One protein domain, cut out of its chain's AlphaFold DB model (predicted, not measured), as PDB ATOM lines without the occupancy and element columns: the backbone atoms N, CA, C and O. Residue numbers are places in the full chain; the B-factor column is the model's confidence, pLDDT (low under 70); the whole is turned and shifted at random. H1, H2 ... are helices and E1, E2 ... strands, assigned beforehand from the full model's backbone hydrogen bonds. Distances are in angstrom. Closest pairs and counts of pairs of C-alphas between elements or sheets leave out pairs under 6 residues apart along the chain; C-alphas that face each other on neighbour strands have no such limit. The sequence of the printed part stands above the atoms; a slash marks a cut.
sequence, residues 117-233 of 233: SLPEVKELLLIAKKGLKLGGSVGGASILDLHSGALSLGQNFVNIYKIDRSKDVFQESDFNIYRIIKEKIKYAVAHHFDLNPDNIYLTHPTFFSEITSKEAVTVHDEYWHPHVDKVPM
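Overview. This is residues 117 to 233 of the 233 residues of the protein "PKHD domain-containing transmembrane protein" of Operophtera brumata (winter moth) (UniProt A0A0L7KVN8). Four short strands in two antiparallel pairs, E1 with E4 and E2 with E3, make a small core beside which H1 packs, with its residues 124 to 132 near E1 and E4. The long helix H2 crosses H1 near its own first turns and then runs away from the strands as an arm, and the chain folds back from its far end through residues 193 to 207 to E4; a tail without named elements, residues 212 to 233, lies on the side of E1 and E4 away from H1. The printed part has 117 residues, with two named helices and four named strands in the order H1, E1, E2, E3, H2, E4. The class is mixed, helices and strands, with under half of the residues, 53, in named elements. The whole is compact, with a radius of gyration of the C-alphas of 15.4 A and spans of 42 by 37 by 25 A.

Arrangement. E1, residues 141 to 144, and E4, residues 208 to 211, are antiparallel neighbours at 164 degrees; N 142 and O 210 are within hydrogen-bond range at 2.9 A, as are N 208 and O 144 at 2.8 A. The closest C-alphas of E1 and E2, residues 150 to 154, are those of Leu 144 and Leu 151, 4.6 A apart. E2 and E3, residues 156 to 159, form a hairpin at 140 degrees, with N 151 and O 158 at 2.9 A and N 153 and O 156 at 2.8 A. Residues 136 to 137 make a short parallel pairing with residues 153 to 154 of E2. The closest C-alphas of H1, residues 118 to 132, and E4 are those of Ala 128 and Phe 208, 6.2 A apart. H2, residues 172 to 192, touches H1 with residues 174 to 181 alone, closest at the C-alphas of Ile 127 and Asp 174, 6.5 A apart. The two helices run opposite ways at a steep tilt of 55 degrees. H2 is apart from E1 and E2. In H1 and H2 every O i to N i+4 pair is within hydrogen-bond range.

Along the chain. H1 is 20.9 A long from C-alpha 118 at (10.878, 41.752, -22.457) to C-alpha 132. H2 is 30.4 A long and ends at C-alpha 192, (-7.933, 50.883, -18.602). E2 measures 12.7 A, E1 and E3 10.3 A each, and E4 9.9 A, ending at C-alpha 211, (0.509, 23.926, -23.474).

Size, cuts and confidence. The C-alphas farthest apart are those of Asp 164 and Asp 194, 45.7 A. The printed part has no cut and ends at Met 233, the chain's last residue. The links E3 to H2 and H2 to E4 are long, with 12 and 15 residues. The mean pLDDT of the printed part is 87.8; residues 223 to 233 are under 70.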
ATOM      1  N   SER A 117       7.523  44.007 -19.626       94.88
ATOM      2  CA  SER A 117       8.649  44.227 -20.536       94.88
ATOM      3  C   SER A 117       9.380  42.927 -20.889       94.88
ATOM      4  O   SER A 117       9.296  41.924 -20.184       94.88
ATOM      5  N   LEU A 118      10.142  42.934 -21.986       94.25
ATOM      6  CA  LEU A 118      10.878  41.752 -22.457       94.25
ATOM      7  C   LEU A 118      11.839  41.115 -21.422       94.25
ATOM      8  O   LEU A 118      11.957  39.889 -21.450       94.25
ATOM      9  N   PRO A 119      12.527  41.856 -20.528       96.62
ATOM     10  CA  PRO A 119      13.262  41.258 -19.406       96.62
ATOM     11  C   PRO A 119      12.345  40.535 -18.410       96.62
ATOM     12  O   PRO A 119      12.549  39.356 -18.144       96.62
ATOM     13  N   GLU A 120      11.274  41.194 -17.961       97.25
ATOM     14  CA  GLU A 120      10.287  40.639 -17.023       97.25
ATOM     15  C   GLU A 120       9.626  39.355 -17.569       97.25
ATOM     16  O   GLU A 120       9.478  38.366 -16.853       97.25
ATOM     17  N   VAL A 121       9.301  39.320 -18.870       95.75
ATOM     18  CA  VAL A 121       8.785  38.116 -19.553       95.75
ATOM     19  C   VAL A 121       9.824  36.986 -19.588       95.75
ATOM     20  O   VAL A 121       9.461  35.818 -19.442       95.75
ATOM     21  N   LYS A 122      11.118  37.294 -19.755       97.25
ATOM     22  CA  LYS A 122      12.191  36.280 -19.714       97.25
ATOM     23  C   LYS A 122      12.369  35.703 -18.313       97.25
ATOM     24  O   LYS A 122      12.571  34.498 -18.195       97.25
ATOM     25  N   GLU A 123      12.260  36.526 -17.273       97.56
ATOM     26  CA  GLU A 123      12.304  36.073 -15.878       97.56
ATOM     27  C   GLU A 123      11.114  35.158 -15.563       97.56
ATOM     28  O   GLU A 123      11.325  34.020 -15.147       97.56
ATOM     29  N   LEU A 124       9.882  35.560 -15.903       97.06
ATOM     30  CA  LEU A 124       8.698  34.693 -15.803       97.06
ATOM     31  C   LEU A 124       8.863  33.360 -16.556       97.06
ATOM     32  O   LEU A 124       8.517  32.304 -16.027       97.06
ATOM     33  N   LEU A 125       9.426  33.381 -17.767       97.06
ATOM     34  CA  LEU A 125       9.674  32.171 -18.556       97.06
ATOM     35  C   LEU A 125      10.728  31.251 -17.914       97.06
ATOM     36  O   LEU A 125      10.615  30.028 -18.014       97.06
ATOM     37  N   LEU A 126      11.747  31.811 -17.255       97.06
ATOM     38  CA  LEU A 126      12.719  31.035 -16.481       97.06
ATOM     39  C   LEU A 126      12.068  30.408 -15.243       97.06
ATOM     40  O   LEU A 126      12.344  29.248 -14.952       97.06
ATOM     41  N   ILE A 127      11.172  31.125 -14.562       96.62
ATOM     42  CA  ILE A 127      10.428  30.644 -13.387       96.62
ATOM     43  C   ILE A 127       9.478  29.498 -13.757       96.62
ATOM     44  O   ILE A 127       9.511  28.444 -13.118       96.62
ATOM     45  N   ALA A 128       8.710  29.647 -14.840       96.50
ATOM     46  CA  ALA A 128       7.880  28.572 -15.380       96.50
ATOM     47  C   ALA A 128       8.720  27.318 -15.682       96.50
ATOM     48  O   ALA A 128       8.416  26.229 -15.196       96.50
ATOM     49  N   LYS A 129       9.839  27.476 -16.406       96.12
ATOM     50  CA  LYS A 129      10.745  26.368 -16.760       96.12
ATOM     51  C   LYS A 129      11.437  25.727 -15.553       96.12
ATOM     52  O   LYS A 129      11.627  24.513 -15.561       96.12
ATOM     53  N   LYS A 130      11.803  26.507 -14.528       94.81
ATOM     54  CA  LYS A 130      12.360  26.017 -13.252       94.81
ATOM     55  C   LYS A 130      11.409  25.010 -12.600       94.81
ATOM     56  O   LYS A 130      11.818  23.884 -12.328       94.81
ATOM     57  N   GLY A 131      10.149  25.402 -12.390       94.12
ATOM     58  CA  GLY A 131       9.162  24.572 -11.697       94.12
ATOM     59  C   GLY A 131       8.622  23.415 -12.536       94.12
ATOM     60  O   GLY A 131       8.595  22.282 -12.062       94.12
ATOM     61  N   LEU A 132       8.249  23.666 -13.797       94.44
ATOM     62  CA  LEU A 132       7.668  22.641 -14.676       94.44
ATOM     63  C   LEU A 132       8.648  21.498 -14.979       94.44
ATOM     64  O   LEU A 132       8.223  20.355 -15.107       94.44
ATOM     65  N   LYS A 133       9.966  21.753 -14.968       93.56
ATOM     66  CA  LYS A 133      11.005  20.711 -15.082       93.56
ATOM     67  C   LYS A 133      10.961  19.658 -13.954       93.56
ATOM     68  O   LYS A 133      11.564  18.596 -14.102       93.56
ATOM     69  N   LEU A 134      10.272  19.922 -12.840       93.06
ATOM     70  CA  LEU A 134      10.058  18.944 -11.765       93.06
ATOM     71  C   LEU A 134       8.815  18.056 -11.970       93.06
ATOM     72  O   LEU A 134       8.583  17.164 -11.152       93.06
ATOM     73  N   GLY A 135       8.018  18.282 -13.020       91.50
ATOM     74  CA  GLY A 135       6.755  17.584 -13.256       91.50
ATOM     75  C   GLY A 135       6.324  17.588 -14.724       91.50
ATOM     76  O   GLY A 135       7.140  17.374 -15.618       91.50
ATOM     77  N   GLY A 136       5.024  17.773 -14.948       91.00
ATOM     78  CA  GLY A 136       4.361  17.742 -16.252       91.00
ATOM     79  C   GLY A 136       3.105  16.861 -16.252       91.00
ATOM     80  O   GLY A 136       3.057  15.827 -15.578       91.00
ATOM     81  N   SER A 137       2.088  17.260 -17.019       91.19
ATOM     82  CA  SER A 137       0.904  16.443 -17.312       91.19
ATOM     83  C   SER A 137       1.235  15.316 -18.300       91.19
ATOM     84  O   SER A 137       2.121  15.443 -19.158       91.19
ATOM     85  N   VAL A 138       0.493  14.207 -18.225       91.69
ATOM     86  CA  VAL A 138       0.461  13.232 -19.326       91.69
ATOM     87  C   VAL A 138      -0.188  13.818 -20.579       91.69
ATOM     88  O   VAL A 138       0.310  13.526 -21.664       91.69
ATOM     89  N   GLY A 139      -1.215  14.661 -20.431       90.44
ATOM     90  CA  GLY A 139      -1.980  15.275 -21.515       90.44
ATOM     91  C   GLY A 139      -1.452  16.638 -21.971       90.44
ATOM     92  O   GLY A 139      -0.281  16.974 -21.760       90.44
ATOM     93  N   GLY A 140      -2.327  17.386 -22.646       88.75
ATOM     94  CA  GLY A 140      -2.051  18.656 -23.320       88.75
ATOM     95  C   GLY A 140      -1.428  19.770 -22.474       88.75
ATOM     96  O   GLY A 140      -0.548  20.460 -22.998       88.75
ATOM     97  N   ALA A 141      -1.823  19.954 -21.205       91.56
ATOM     98  CA  ALA A 141      -1.446  21.141 -20.426       91.56
ATOM     99  C   ALA A 141      -0.853  20.822 -19.043       91.56
ATOM    100  O   ALA A 141      -1.402  20.046 -18.268       91.56
ATOM    101  N   SER A 142       0.258  21.480 -18.703       93.56
ATOM    102  CA  SER A 142       0.924  21.370 -17.396       93.56
ATOM    103  C   SER A 142       0.828  22.684 -16.627       93.56
ATOM    104  O   SER A 142       1.144  23.738 -17.176       93.56
ATOM    105  N   ILE A 143       0.436  22.622 -15.354       92.88
ATOM    106  CA  ILE A 143       0.160  23.783 -14.496       92.88
ATOM    107  C   ILE A 143       1.185  23.885 -13.353       92.88
ATOM    108  O   ILE A 143       1.597  22.871 -12.782       92.88
ATOM    109  N   LEU A 144       1.567  25.121 -13.007       94.69
ATOM    110  CA  LEU A 144       2.429  25.478 -11.872       94.69
ATOM    111  C   LEU A 144       1.902  26.738 -11.154       94.69
ATOM    112  O   LEU A 144       2.016  27.847 -11.679       94.69
ATOM    113  N   ASP A 145       1.390  26.588  -9.932       93.31
ATOM    114  CA  ASP A 145       1.042  27.689  -9.021       93.31
ATOM    115  C   ASP A 145       2.149  27.898  -7.971       93.31
ATOM    116  O   ASP A 145       2.416  27.016  -7.154       93.31
ATOM    117  N   LEU A 146       2.761  29.087  -7.951       92.69
ATOM    118  CA  LEU A 146       3.775  29.467  -6.954       92.69
ATOM    119  C   LEU A 146       3.198  29.818  -5.573       92.69
ATOM    120  O   LEU A 146       3.952  29.945  -4.615       92.69
ATOM    121  N   HIS A 147       1.888  30.037  -5.454       89.44
ATOM    122  CA  HIS A 147       1.262  30.402  -4.185       89.44
ATOM    123  C   HIS A 147       0.880  29.164  -3.366       89.44
ATOM    124  O   HIS A 147       1.271  29.043  -2.207       89.44
ATOM    125  N   SER A 148       0.138  28.217  -3.952       90.94
ATOM    126  CA  SER A 148      -0.149  26.932  -3.290       90.94
ATOM    127  C   SER A 148       0.993  25.920  -3.408       90.94
ATOM    128  O   SER A 148       1.049  24.964  -2.631       90.94
ATOM    129  N   GLY A 149       1.887  26.098  -4.383       92.75
ATOM    130  CA  GLY A 149       2.876  25.102  -4.781       92.75
ATOM    131  C   GLY A 149       2.312  23.979  -5.654       92.75
ATOM    132  O   GLY A 149       3.006  22.982  -5.844       92.75
ATOM    133  N   ALA A 150       1.072  24.068  -6.143       94.31
ATOM    134  CA  ALA A 150       0.486  23.029  -6.988       94.31
ATOM    135  C   ALA A 150       1.232  22.908  -8.329       94.31
ATOM    136  O   ALA A 150       1.329  23.868  -9.090       94.31
ATOM    137  N   LEU A 151       1.728  21.707  -8.619       95.06
ATOM    138  CA  LEU A 151       2.416  21.331  -9.854       95.06
ATOM    139  C   LEU A 151       1.745  20.084 -10.442       95.06
ATOM    140  O   LEU A 151       1.536  19.106  -9.720       95.06
ATOM    141  N   SER A 152       1.441  20.089 -11.741       94.50
ATOM    142  CA  SER A 152       0.996  18.883 -12.456       94.50
ATOM    143  C   SER A 152       2.085  17.806 -12.441       94.50
ATOM    144  O   SER A 152       3.230  18.072 -12.803       94.50
ATOM    145  N   LEU A 153       1.728  16.575 -12.071       93.56
ATOM    146  CA  LEU A 153       2.593  15.401 -12.141       93.56
ATOM    147  C   LEU A 153       1.774  14.180 -12.588       93.56
ATOM    148  O   LEU A 153       1.012  13.584 -11.820       93.56
ATOM    149  N   GLY A 154       1.933  13.802 -13.854       91.56
ATOM    150  CA  GLY A 154       1.161  12.731 -14.471       91.56
ATOM    151  C   GLY A 154      -0.295  13.150 -14.678       91.56
ATOM    152  O   GLY A 154      -0.570  14.023 -15.490       91.56
ATOM    153  N   GLN A 155      -1.221  12.526 -13.947       91.44
ATOM    154  CA  GLN A 155      -2.654  12.879 -13.925       91.44
ATOM    155  C   GLN A 155      -3.072  13.625 -12.641       91.44
ATOM    156  O   GLN A 155      -4.250  13.904 -12.446       91.44
ATOM    157  N   ASN A 156      -2.126  13.908 -11.737       91.19
ATOM    158  CA  ASN A 156      -2.391  14.438 -10.398       91.19
ATOM    159  C   ASN A 156      -1.696  15.787 -10.178       91.19
ATOM    160  O   ASN A 156      -0.804  16.171 -10.933       91.19
ATOM    161  N   PHE A 157      -2.049  16.466  -9.087       92.25
ATOM    162  CA  PHE A 157      -1.288  17.598  -8.565       92.25
ATOM    163  C   PHE A 157      -0.451  17.186  -7.354       92.25
ATOM    164  O   PHE A 157      -0.924  16.480  -6.463       92.25
ATOM    165  N   VAL A 158       0.785  17.676  -7.299       94.00
ATOM    166  CA  VAL A 158       1.675  17.577  -6.135       94.00
ATOM    167  C   VAL A 158       2.015  18.967  -5.614       94.00
ATOM    168  O   VAL A 158       1.997  19.938  -6.364       94.00
ATOM    169  N   ASN A 159       2.346  19.072  -4.327       94.50
ATOM    170  CA  ASN A 159       2.897  20.308  -3.778       94.50
ATOM    171  C   ASN A 159       4.418  20.315  -3.986       94.50
ATOM    172  O   ASN A 159       5.128  19.532  -3.351       94.50
ATOM    173  N   ILE A 160       4.901  21.197  -4.861       93.31
ATOM    174  CA  ILE A 160       6.310  21.329  -5.241       93.31
ATOM    175  C   ILE A 160       7.219  21.482  -4.015       93.31
ATOM    176  O   ILE A 160       8.195  20.748  -3.907       93.31
ATOM    177  N   TYR A 161       6.837  22.306  -3.031       91.31
ATOM    178  CA  TYR A 161       7.620  22.598  -1.820       91.31
ATOM    179  C   TYR A 161       7.770  21.409  -0.856       91.31
ATOM    180  O   TYR A 161       8.547  21.481   0.094       91.31
ATOM    181  N   LYS A 162       7.057  20.299  -1.095       90.56
ATOM    182  CA  LYS A 162       7.227  19.031  -0.363       90.56
ATOM    183  C   LYS A 162       8.180  18.052  -1.061       90.56
ATOM    184  O   LYS A 162       8.441  16.979  -0.524       90.56
ATOM    185  N   ILE A 163       8.701  18.397  -2.240       86.12
ATOM    186  CA  ILE A 163       9.649  17.580  -3.006       86.12
ATOM    187  C   ILE A 163      11.072  18.026  -2.652       86.12
ATOM    188  O   ILE A 163      11.421  19.182  -2.888       86.12
ATOM    189  N   ASP A 164      11.931  17.122  -2.166       82.25
ATOM    190  CA  ASP A 164      13.321  17.458  -1.790       82.25
ATOM    191  C   ASP A 164      14.117  18.140  -2.913       82.25
ATOM    192  O   ASP A 164      14.913  19.037  -2.655       82.25
ATOM    193  N   ARG A 165      13.851  17.764  -4.171       78.50
ATOM    194  CA  ARG A 165      14.480  18.337  -5.374       78.50
ATOM    195  C   ARG A 165      14.045  19.775  -5.705       78.50
ATOM    196  O   ARG A 165      14.563  20.331  -6.666       78.50
ATOM    197  N   SER A 166      13.090  20.354  -4.974       81.19
ATOM    198  CA  SER A 166      12.576  21.714  -5.219       81.19
ATOM    199  C   SER A 166      13.211  22.803  -4.355       81.19
ATOM    200  O   SER A 166      13.041  23.980  -4.665       81.19
ATOM    201  N   LYS A 167      13.912  22.426  -3.275       80.56
ATOM    202  CA  LYS A 167      14.315  23.340  -2.191       80.56
ATOM    203  C   LYS A 167      15.105  24.557  -2.686       80.56
ATOM    204  O   LYS A 167      14.875  25.657  -2.202       80.56
ATOM    205  N   ASP A 168      15.937  24.358  -3.708       84.12
ATOM    206  CA  ASP A 168      16.801  25.383  -4.306       84.12
ATOM    207  C   ASP A 168      16.338  25.838  -5.712       84.12
ATOM    208  O   ASP A 168      17.087  26.482  -6.447       84.12
ATOM    209  N   VAL A 169      15.119  25.470  -6.137       91.69
ATOM    210  CA  VAL A 169      14.623  25.710  -7.511       91.69
ATOM    211  C   VAL A 169      14.051  27.115  -7.703       91.69
ATOM    212  O   VAL A 169      14.142  27.656  -8.808       91.69
ATOM    213  N   PHE A 170      13.525  27.727  -6.639       93.38
ATOM    214  CA  PHE A 170      13.077  29.121  -6.636       93.38
ATOM    215  C   PHE A 170      13.851  29.952  -5.616       93.38
ATOM    216  O   PHE A 170      14.164  29.491  -4.522       93.38
ATOM    217  N   GLN A 171      14.120  31.200  -5.974       93.56
ATOM    218  CA  GLN A 171      14.754  32.217  -5.141       93.56
ATOM    219  C   GLN A 171      13.722  33.279  -4.745       93.56
ATOM    220  O   GLN A 171      12.704  33.442  -5.413       93.56
ATOM    221  N   GLU A 172      13.984  34.057  -3.693       93.31
ATOM    222  CA  GLU A 172      13.077  35.136  -3.266       93.31
ATOM    223  C   GLU A 172      12.816  36.168  -4.386       93.31
ATOM    224  O   GLU A 172      11.714  36.700  -4.522       93.31
ATOM    225  N   SER A 173      13.809  36.389  -5.251       94.94
ATOM    226  CA  SER A 173      13.697  37.175  -6.484       94.94
ATOM    227  C   SER A 173      12.588  36.673  -7.415       94.94
ATOM    228  O   SER A 173      11.819  37.497  -7.908       94.94
ATOM    229  N   ASP A 174      12.441  35.354  -7.597       95.31
ATOM    230  CA  ASP A 174      11.407  34.747  -8.450       95.31
ATOM    231  C   ASP A 174       9.989  35.063  -7.931       95.31
ATOM    232  O   ASP A 174       9.087  35.399  -8.702       95.31
ATOM    233  N   PHE A 175       9.788  35.016  -6.610       94.38
ATOM    234  CA  PHE A 175       8.511  35.379  -5.983       94.38
ATOM    235  C   PHE A 175       8.250  36.889  -6.036       94.38
ATOM    236  O   PHE A 175       7.116  37.320  -6.264       94.38
ATOM    237  N   ASN A 176       9.291  37.704  -5.849       95.75
ATOM    238  CA  ASN A 176       9.183  39.158  -5.891       95.75
ATOM    239  C   ASN A 176       8.823  39.668  -7.297       95.75
ATOM    240  O   ASN A 176       7.892  40.467  -7.409       95.75
ATOM    241  N   ILE A 177       9.460  39.167  -8.364       96.00
ATOM    242  CA  ILE A 177       9.102  39.560  -9.737       96.00
ATOM    243  C   ILE A 177       7.690  39.091 -10.117       96.00
ATOM    244  O   ILE A 177       6.913  39.864 -10.681       96.00
ATOM    245  N   TYR A 178       7.303  37.874  -9.720       95.12
ATOM    246  CA  TYR A 178       5.949  37.356  -9.940       95.12
ATOM    247  C   TYR A 178       4.875  38.228  -9.265       95.12
ATOM    248  O   TYR A 178       3.876  38.594  -9.892       95.12
ATOM    249  N   ARG A 179       5.106  38.632  -8.008       93.62
ATOM    250  CA  ARG A 179       4.234  39.553  -7.258       93.62
ATOM    251  C   ARG A 179       4.139  40.928  -7.922       93.62
ATOM    252  O   ARG A 179       3.033  41.437  -8.088       93.62
ATOM    253  N   ILE A 180       5.271  41.504  -8.335       95.62
ATOM    254  CA  ILE A 180       5.315  42.799  -9.033       95.62
ATOM    255  C   ILE A 180       4.489  42.743 -10.323       95.62
ATOM    256  O   ILE A 180       3.675  43.631 -10.564       95.62
ATOM    257  N   ILE A 181       4.635  41.691 -11.133       95.50
ATOM    258  CA  ILE A 181       3.923  41.592 -12.413       95.50
ATOM    259  C   ILE A 181       2.420  41.349 -12.214       95.50
ATOM    260  O   ILE A 181       1.624  41.952 -12.936       95.50
ATOM    261  N   LYS A 182       2.005  40.564 -11.205       92.75
ATOM    262  CA  LYS A 182       0.582  40.446 -10.829       92.75
ATOM    263  C   LYS A 182      -0.037  41.810 -10.514       92.75
ATOM    264  O   LYS A 182      -1.099  42.122 -11.052       92.75
ATOM    265  N   GLU A 183       0.642  42.642  -9.724       93.56
ATOM    266  CA  GLU A 183       0.164  44.000  -9.447       93.56
ATOM    267  C   GLU A 183       0.180  44.881 -10.706       93.56
ATOM    268  O   GLU A 183      -0.827  45.516 -11.003       93.56
ATOM    269  N   LYS A 184       1.244  44.874 -11.524       95.75
ATOM    270  CA  LYS A 184       1.274  45.643 -12.789       95.75
ATOM    271  C   LYS A 184       0.100  45.297 -13.713       95.75
ATOM    272  O   LYS A 184      -0.492  46.202 -14.296       95.75
ATOM    273  N   ILE A 185      -0.269  44.017 -13.815       94.12
ATOM    274  CA  ILE A 185      -1.442  43.563 -14.578       94.12
ATOM    275  C   ILE A 185      -2.738  44.073 -13.935       94.12
ATOM    276  O   ILE A 185      -3.557  44.677 -14.627       94.12
ATOM    277  N   LYS A 186      -2.906  43.904 -12.616       93.12
ATOM    278  CA  LYS A 186      -4.070  44.399 -11.862       93.12
ATOM    279  C   LYS A 186      -4.279  45.910 -12.049       93.12
ATOM    280  O   LYS A 186      -5.377  46.331 -12.402       93.12
ATOM    281  N   TYR A 187      -3.232  46.718 -11.871       94.81
ATOM    282  CA  TYR A 187      -3.289  48.174 -12.046       94.81
ATOM    283  C   TYR A 187      -3.515  48.590 -13.508       94.81
ATOM    284  O   TYR A 187      -4.232  49.559 -13.752       94.81
ATOM    285  N   ALA A 188      -2.972  47.858 -14.488       94.62
ATOM    286  CA  ALA A 188      -3.234  48.125 -15.903       94.62
ATOM    287  C   ALA A 188      -4.695  47.838 -16.292       94.62
ATOM    288  O   ALA A 188      -5.309  48.638 -16.998       94.62
ATOM    289  N   VAL A 189      -5.275  46.737 -15.796       92.44
ATOM    290  CA  VAL A 189      -6.713  46.461 -15.937       92.44
ATOM    291  C   VAL A 189      -7.522  47.560 -15.248       92.44
ATOM    292  O   VAL A 189      -8.407  48.130 -15.881       92.44
ATOM    293  N   ALA A 190      -7.173  47.931 -14.011       92.75
ATOM    294  CA  ALA A 190      -7.866  48.981 -13.265       92.75
ATOM    295  C   ALA A 190      -7.928  50.308 -14.037       92.75
ATOM    296  O   ALA A 190      -9.007  50.831 -14.315       92.75
ATOM    297  N   HIS A 191      -6.757  50.798 -14.453       92.50
ATOM    298  CA  HIS A 191      -6.599  52.039 -15.201       92.50
ATOM    299  C   HIS A 191      -7.354  52.023 -16.534       92.50
ATOM    300  O   HIS A 191      -7.997  53.008 -16.886       92.50
ATOM    301  N   HIS A 192      -7.294  50.924 -17.291       92.31
ATOM    302  CA  HIS A 192      -7.933  50.883 -18.602       92.31
ATOM    303  C   HIS A 192      -9.450  50.681 -18.546       92.31
ATOM    304  O   HIS A 192     -10.114  51.035 -19.518       92.31
ATOM    305  N   PHE A 193     -10.007  50.121 -17.475       91.75
ATOM    306  CA  PHE A 193     -11.438  49.815 -17.365       91.75
ATOM    307  C   PHE A 193     -12.216  50.789 -16.450       91.75
ATOM    308  O   PHE A 193     -13.377  50.528 -16.141       91.75
ATOM    309  N   ASP A 194     -11.604  51.918 -16.063       91.44
ATOM    310  CA  ASP A 194     -12.151  52.924 -15.130       91.44
ATOM    311  C   ASP A 194     -12.555  52.348 -13.757       91.44
ATOM    312  O   ASP A 194     -13.575  52.720 -13.170       91.44
ATOM    313  N   LEU A 195     -11.746  51.422 -13.239       91.06
ATOM    314  CA  LEU A 195     -11.993  50.709 -11.988       91.06
ATOM    315  C   LEU A 195     -11.056  51.185 -10.872       91.06
ATOM    316  O   LEU A 195      -9.893  51.506 -11.113       91.06
ATOM    317  N   ASN A 196     -11.533  51.149  -9.623       90.12
ATOM    318  CA  ASN A 196     -10.657  51.305  -8.463       90.12
ATOM    319  C   ASN A 196      -9.789  50.036  -8.299       90.12
ATOM    320  O   ASN A 196     -10.370  48.972  -8.072       90.12
ATOM    321  N   PRO A 197      -8.442  50.104  -8.358       90.44
ATOM    322  CA  PRO A 197      -7.588  48.931  -8.163       90.44
ATOM    323  C   PRO A 197      -7.806  48.240  -6.810       90.44
ATOM    324  O   PRO A 197      -7.679  47.019  -6.744       90.44
ATOM    325  N   ASP A 198      -8.186  48.954  -5.749       89.62
ATOM    326  CA  ASP A 198      -8.420  48.336  -4.434       89.62
ATOM    327  C   ASP A 198      -9.663  47.431  -4.404       89.62
ATOM    328  O   ASP A 198      -9.735  46.513  -3.589       89.62
ATOM    329  N   ASN A 199     -10.593  47.628  -5.346       87.62
ATOM    330  CA  ASN A 199     -11.810  46.829  -5.493       87.62
ATOM    331  C   ASN A 199     -11.652  45.666  -6.500       87.62
ATOM    332  O   ASN A 199     -12.609  44.925  -6.726       87.62
ATOM    333  N   ILE A 200     -10.482  45.507  -7.135       86.38
ATOM    334  CA  ILE A 200     -10.220  44.441  -8.117       86.38
ATOM    335  C   ILE A 200      -9.389  43.329  -7.486       86.38
ATOM    336  O   ILE A 200      -8.298  43.554  -6.952       86.38
ATOM    337  N   TYR A 201      -9.861  42.101  -7.665       83.50
ATOM    338  CA  TYR A 201      -9.192  40.886  -7.226       83.50
ATOM    339  C   TYR A 201      -8.910  40.008  -8.443       83.50
ATOM    340  O   TYR A 201      -9.801  39.748  -9.249       83.50
ATOM    341  N   LEU A 202      -7.662  39.558  -8.590       81.00
ATOM    342  CA  LEU A 202      -7.332  38.525  -9.571       81.00
ATOM    343  C   LEU A 202      -7.981  37.207  -9.131       81.00
ATOM    344  O   LEU A 202      -8.008  36.899  -7.938       81.00
ATOM    345  N   THR A 203      -8.482  36.420 -10.079       77.00
ATOM    346  CA  THR A 203      -8.999  35.077  -9.800       77.00
ATOM    347  C   THR A 203      -7.902  34.191  -9.206       77.00
ATOM    348  O   THR A 203      -6.736  34.268  -9.593       77.00
ATOM    349  N   HIS A 204      -8.269  33.360  -8.230       75.62
ATOM    350  CA  HIS A 204      -7.374  32.382  -7.611       75.62
ATOM    351  C   HIS A 204      -7.787  30.955  -8.016       75.62
ATOM    352  O   HIS A 204      -8.988  30.675  -8.036       75.62
ATOM    353  N   PRO A 205      -6.828  30.039  -8.266       82.44
ATOM    354  CA  PRO A 205      -5.376  30.248  -8.249       82.44
ATOM    355  C   PRO A 205      -4.867  31.037  -9.470       82.44
ATOM    356  O   PRO A 205      -5.487  31.034 -10.526       82.44
ATOM    357  N   THR A 206      -3.697  31.668  -9.336       85.62
ATOM    358  CA  THR A 206      -2.949  32.250 -10.463       85.62
ATOM    359  C   THR A 206      -1.732  31.381 -10.742       85.62
ATOM    360  O   THR A 206      -0.923  31.184  -9.841       85.62
ATOM    361  N   PHE A 207      -1.569  30.884 -11.964       90.31
ATOM    362  CA  PHE A 207      -0.565  29.869 -12.287       90.31
ATOM    363  C   PHE A 207       0.081  30.103 -13.656       90.31
ATOM    364  O   PHE A 207      -0.421  30.867 -14.478       90.31
ATOM    365  N   PHE A 208       1.211  29.441 -13.892       93.69
ATOM    366  CA  PHE A 208       1.762  29.246 -15.228       93.69
ATOM    367  C   PHE A 208       1.137  28.007 -15.867       93.69
ATOM    368  O   PHE A 208       0.957  26.996 -15.186       93.69
ATOM    369  N   SER A 209       0.908  28.070 -17.177       91.81
ATOM    370  CA  SER A 209       0.539  26.921 -18.006       91.81
ATOM    371  C   SER A 209       1.570  26.717 -19.111       91.81
ATOM    372  O   SER A 209       1.898  27.654 -19.839       91.81
ATOM    373  N   GLU A 210       2.041  25.486 -19.277       92.94
ATOM    374  CA  GLU A 210       2.687  25.016 -20.503       92.94
ATOM    375  C   GLU A 210       1.667  24.207 -21.302       92.94
ATOM    376  O   GLU A 210       1.069  23.274 -20.771       92.94
ATOM    377  N   ILE A 211       1.459  24.577 -22.566       90.88
ATOM    378  CA  ILE A 211       0.509  23.926 -23.474       90.88
ATOM    379  C   ILE A 211       1.302  23.227 -24.579       90.88
ATOM    380  O   ILE A 211       2.231  23.798 -25.153       90.88
ATOM    381  N   THR A 212       0.930  21.986 -24.872       90.25
ATOM    382  CA  THR A 212       1.585  21.106 -25.846       90.25
ATOM    383  C   THR A 212       0.568  20.553 -26.844       90.25
ATOM    384  O   THR A 212      -0.636  20.615 -26.614       90.25
ATOM    385  N   SER A 213       1.031  19.970 -27.952       89.94
ATOM    386  CA  SER A 213       0.164  19.351 -28.970       89.94
ATOM    387  C   SER A 213      -0.277  17.918 -28.629       89.94
ATOM    388  O   SER A 213      -0.540  17.129 -29.537       89.94
ATOM    389  N   LYS A 214      -0.273  17.536 -27.349       90.06
ATOM    390  CA  LYS A 214      -0.815  16.250 -26.896       90.06
ATOM    391  C   LYS A 214      -2.330  16.362 -26.731       90.06
ATOM    392  O   LYS A 214      -2.843  17.433 -26.418       90.06
ATOM    393  N   GLU A 215      -3.025  15.241 -26.865       89.75
ATOM    394  CA  GLU A 215      -4.451  15.153 -26.547       89.75
ATOM    395  C   GLU A 215      -4.704  15.368 -25.041       89.75
ATOM    396  O   GLU A 215      -3.825  15.151 -24.197       89.75
ATOM    397  N   ALA A 216      -5.911  15.818 -24.697       88.31
ATOM    398  CA  ALA A 216      -6.341  15.938 -23.310       88.31
ATOM    399  C   ALA A 216      -6.538  14.549 -22.681       88.31
ATOM    400  O   ALA A 216      -7.108  13.654 -23.300       88.31
ATOM    401  N   VAL A 217      -6.074  14.373 -21.441       87.50
ATOM    402  CA  VAL A 217      -6.223  13.115 -20.680       87.50
ATOM    403  C   VAL A 217      -7.024  13.347 -19.398       87.50
ATOM    404  O   VAL A 217      -7.711  12.455 -18.908       87.50
ATOM    405  N   THR A 218      -6.947  14.560 -18.862       83.62
ATOM    406  CA  THR A 218      -7.680  15.037 -17.697       83.62
ATOM    407  C   THR A 218      -8.492  16.274 -18.066       83.62
ATOM    408  O   THR A 218      -8.147  17.020 -18.980       83.62
ATOM    409  N   VAL A 219      -9.529  16.557 -17.281       81.12
ATOM    410  CA  VAL A 219     -10.349  17.775 -17.404       81.12
ATOM    411  C   VAL A 219      -9.510  19.061 -17.233       81.12
ATOM    412  O   VAL A 219      -9.910  20.130 -17.679       81.12
ATOM    413  N   HIS A 220      -8.314  18.980 -16.638       77.25
ATOM    414  CA  HIS A 220      -7.385  20.107 -16.489       77.25
ATOM    415  C   HIS A 220      -6.478  20.351 -17.708       77.25
ATOM    416  O   HIS A 220      -5.814  21.384 -17.751       77.25
ATOM    417  N   ASP A 221      -6.457  19.450 -18.698       77.50
ATOM    418  CA  ASP A 221      -5.743  19.669 -19.963       77.50
ATOM    419  C   ASP A 221      -6.537  20.573 -20.939       77.50
ATOM    420  O   ASP A 221      -5.964  21.126 -21.877       77.50
ATOM    421  N   GLU A 222      -7.846  20.747 -20.716       75.88
ATOM    422  CA  GLU A 222      -8.765  21.513 -21.571       75.88
ATOM    423  C   GLU A 222      -9.052  22.908 -20.980       75.88
ATOM    424  O   GLU A 222      -9.964  23.111 -20.177       75.88
ATOM    425  N   TYR A 223      -8.247  23.897 -21.382       65.62
ATOM    426  CA  TYR A 223      -8.211  25.241 -20.778       65.62
ATOM    427  C   TYR A 223      -9.491  26.088 -20.983       65.62
ATOM    428  O   TYR A 223      -9.682  27.093 -20.307       65.62
ATOM    429  N   TRP A 224     -10.371  25.706 -21.911       67.69
ATOM    430  CA  TRP A 224     -11.575  26.461 -22.305       67.69
ATOM    431  C   TRP A 224     -12.848  26.105 -21.515       67.69
ATOM    432  O   TRP A 224     -13.928  26.592 -21.848       67.69
ATOM    433  N   HIS A 225     -12.762  25.241 -20.499       67.19
ATOM    434  CA  HIS A 225     -13.923  24.886 -19.673       67.19
ATOM    435  C   HIS A 225     -14.178  25.884 -18.529       67.19
ATOM    436  O   HIS A 225     -13.213  26.406 -17.962       67.19
ATOM    437  N   PRO A 226     -15.444  26.044 -18.078       63.41
ATOM    438  CA  PRO A 226     -15.842  26.929 -16.972       63.41
ATOM    439  C   PRO A 226     -15.123  26.745 -15.621       63.41
ATOM    440  O   PRO A 226     -15.291  27.578 -14.728       63.41
ATOM    441  N   HIS A 227     -14.365  25.659 -15.417       64.31
ATOM    442  CA  HIS A 227     -13.562  25.442 -14.202       64.31
ATOM    443  C   HIS A 227     -12.125  25.980 -14.300       64.31
ATOM    444  O   HIS A 227     -11.462  26.064 -13.265       64.31
ATOM    445  N   VAL A 228     -11.646  26.328 -15.501       61.28
ATOM    446  CA  VAL A 228     -10.340  26.972 -15.738       61.28
ATOM    447  C   VAL A 228     -10.549  28.442 -16.075       61.28
ATOM    448  O   VAL A 228     -10.099  29.313 -15.331       61.28
ATOM    449  N   ASP A 229     -11.286  28.710 -17.154       57.66
ATOM    450  CA  ASP A 229     -11.731  30.045 -17.530       57.66
ATOM    451  C   ASP A 229     -13.219  30.168 -17.201       57.66
ATOM    452  O   ASP A 229     -14.076  29.566 -17.852       57.66
ATOM    453  N   LYS A 230     -13.533  30.912 -16.136       55.44
ATOM    454  CA  LYS A 230     -14.921  31.153 -15.735       55.44
ATOM    455  C   LYS A 230     -15.587  32.081 -16.743       55.44
ATOM    456  O   LYS A 230     -15.600  33.299 -16.558       55.44
ATOM    457  N   VAL A 231     -16.239  31.480 -17.736       41.81
ATOM    458  CA  VAL A 231     -17.365  32.110 -18.430       41.81
ATOM    459  C   VAL A 231     -18.307  32.670 -17.350       41.81
ATOM    460  O   VAL A 231     -18.699  31.904 -16.461       41.81
ATOM    461  N   PRO A 232     -18.628  33.978 -17.350       41.38
ATOM    462  CA  PRO A 232     -19.584  34.527 -16.398       41.38
ATOM    463  C   PRO A 232     -20.945  33.854 -16.616       41.38
ATOM    464  O   PRO A 232     -21.442  33.822 -17.742       41.38
ATOM    465  N   MET A 233     -21.483  33.272 -15.541       32.38
ATOM    466  CA  MET A 233     -22.854  32.743 -15.473       32.38
ATOM    467  C   MET A 233     -23.873  33.872 -15.326       32.38
ATOM    468  O   MET A 233     -23.443  34.961 -14.896       32.38
TER     469      MET A 233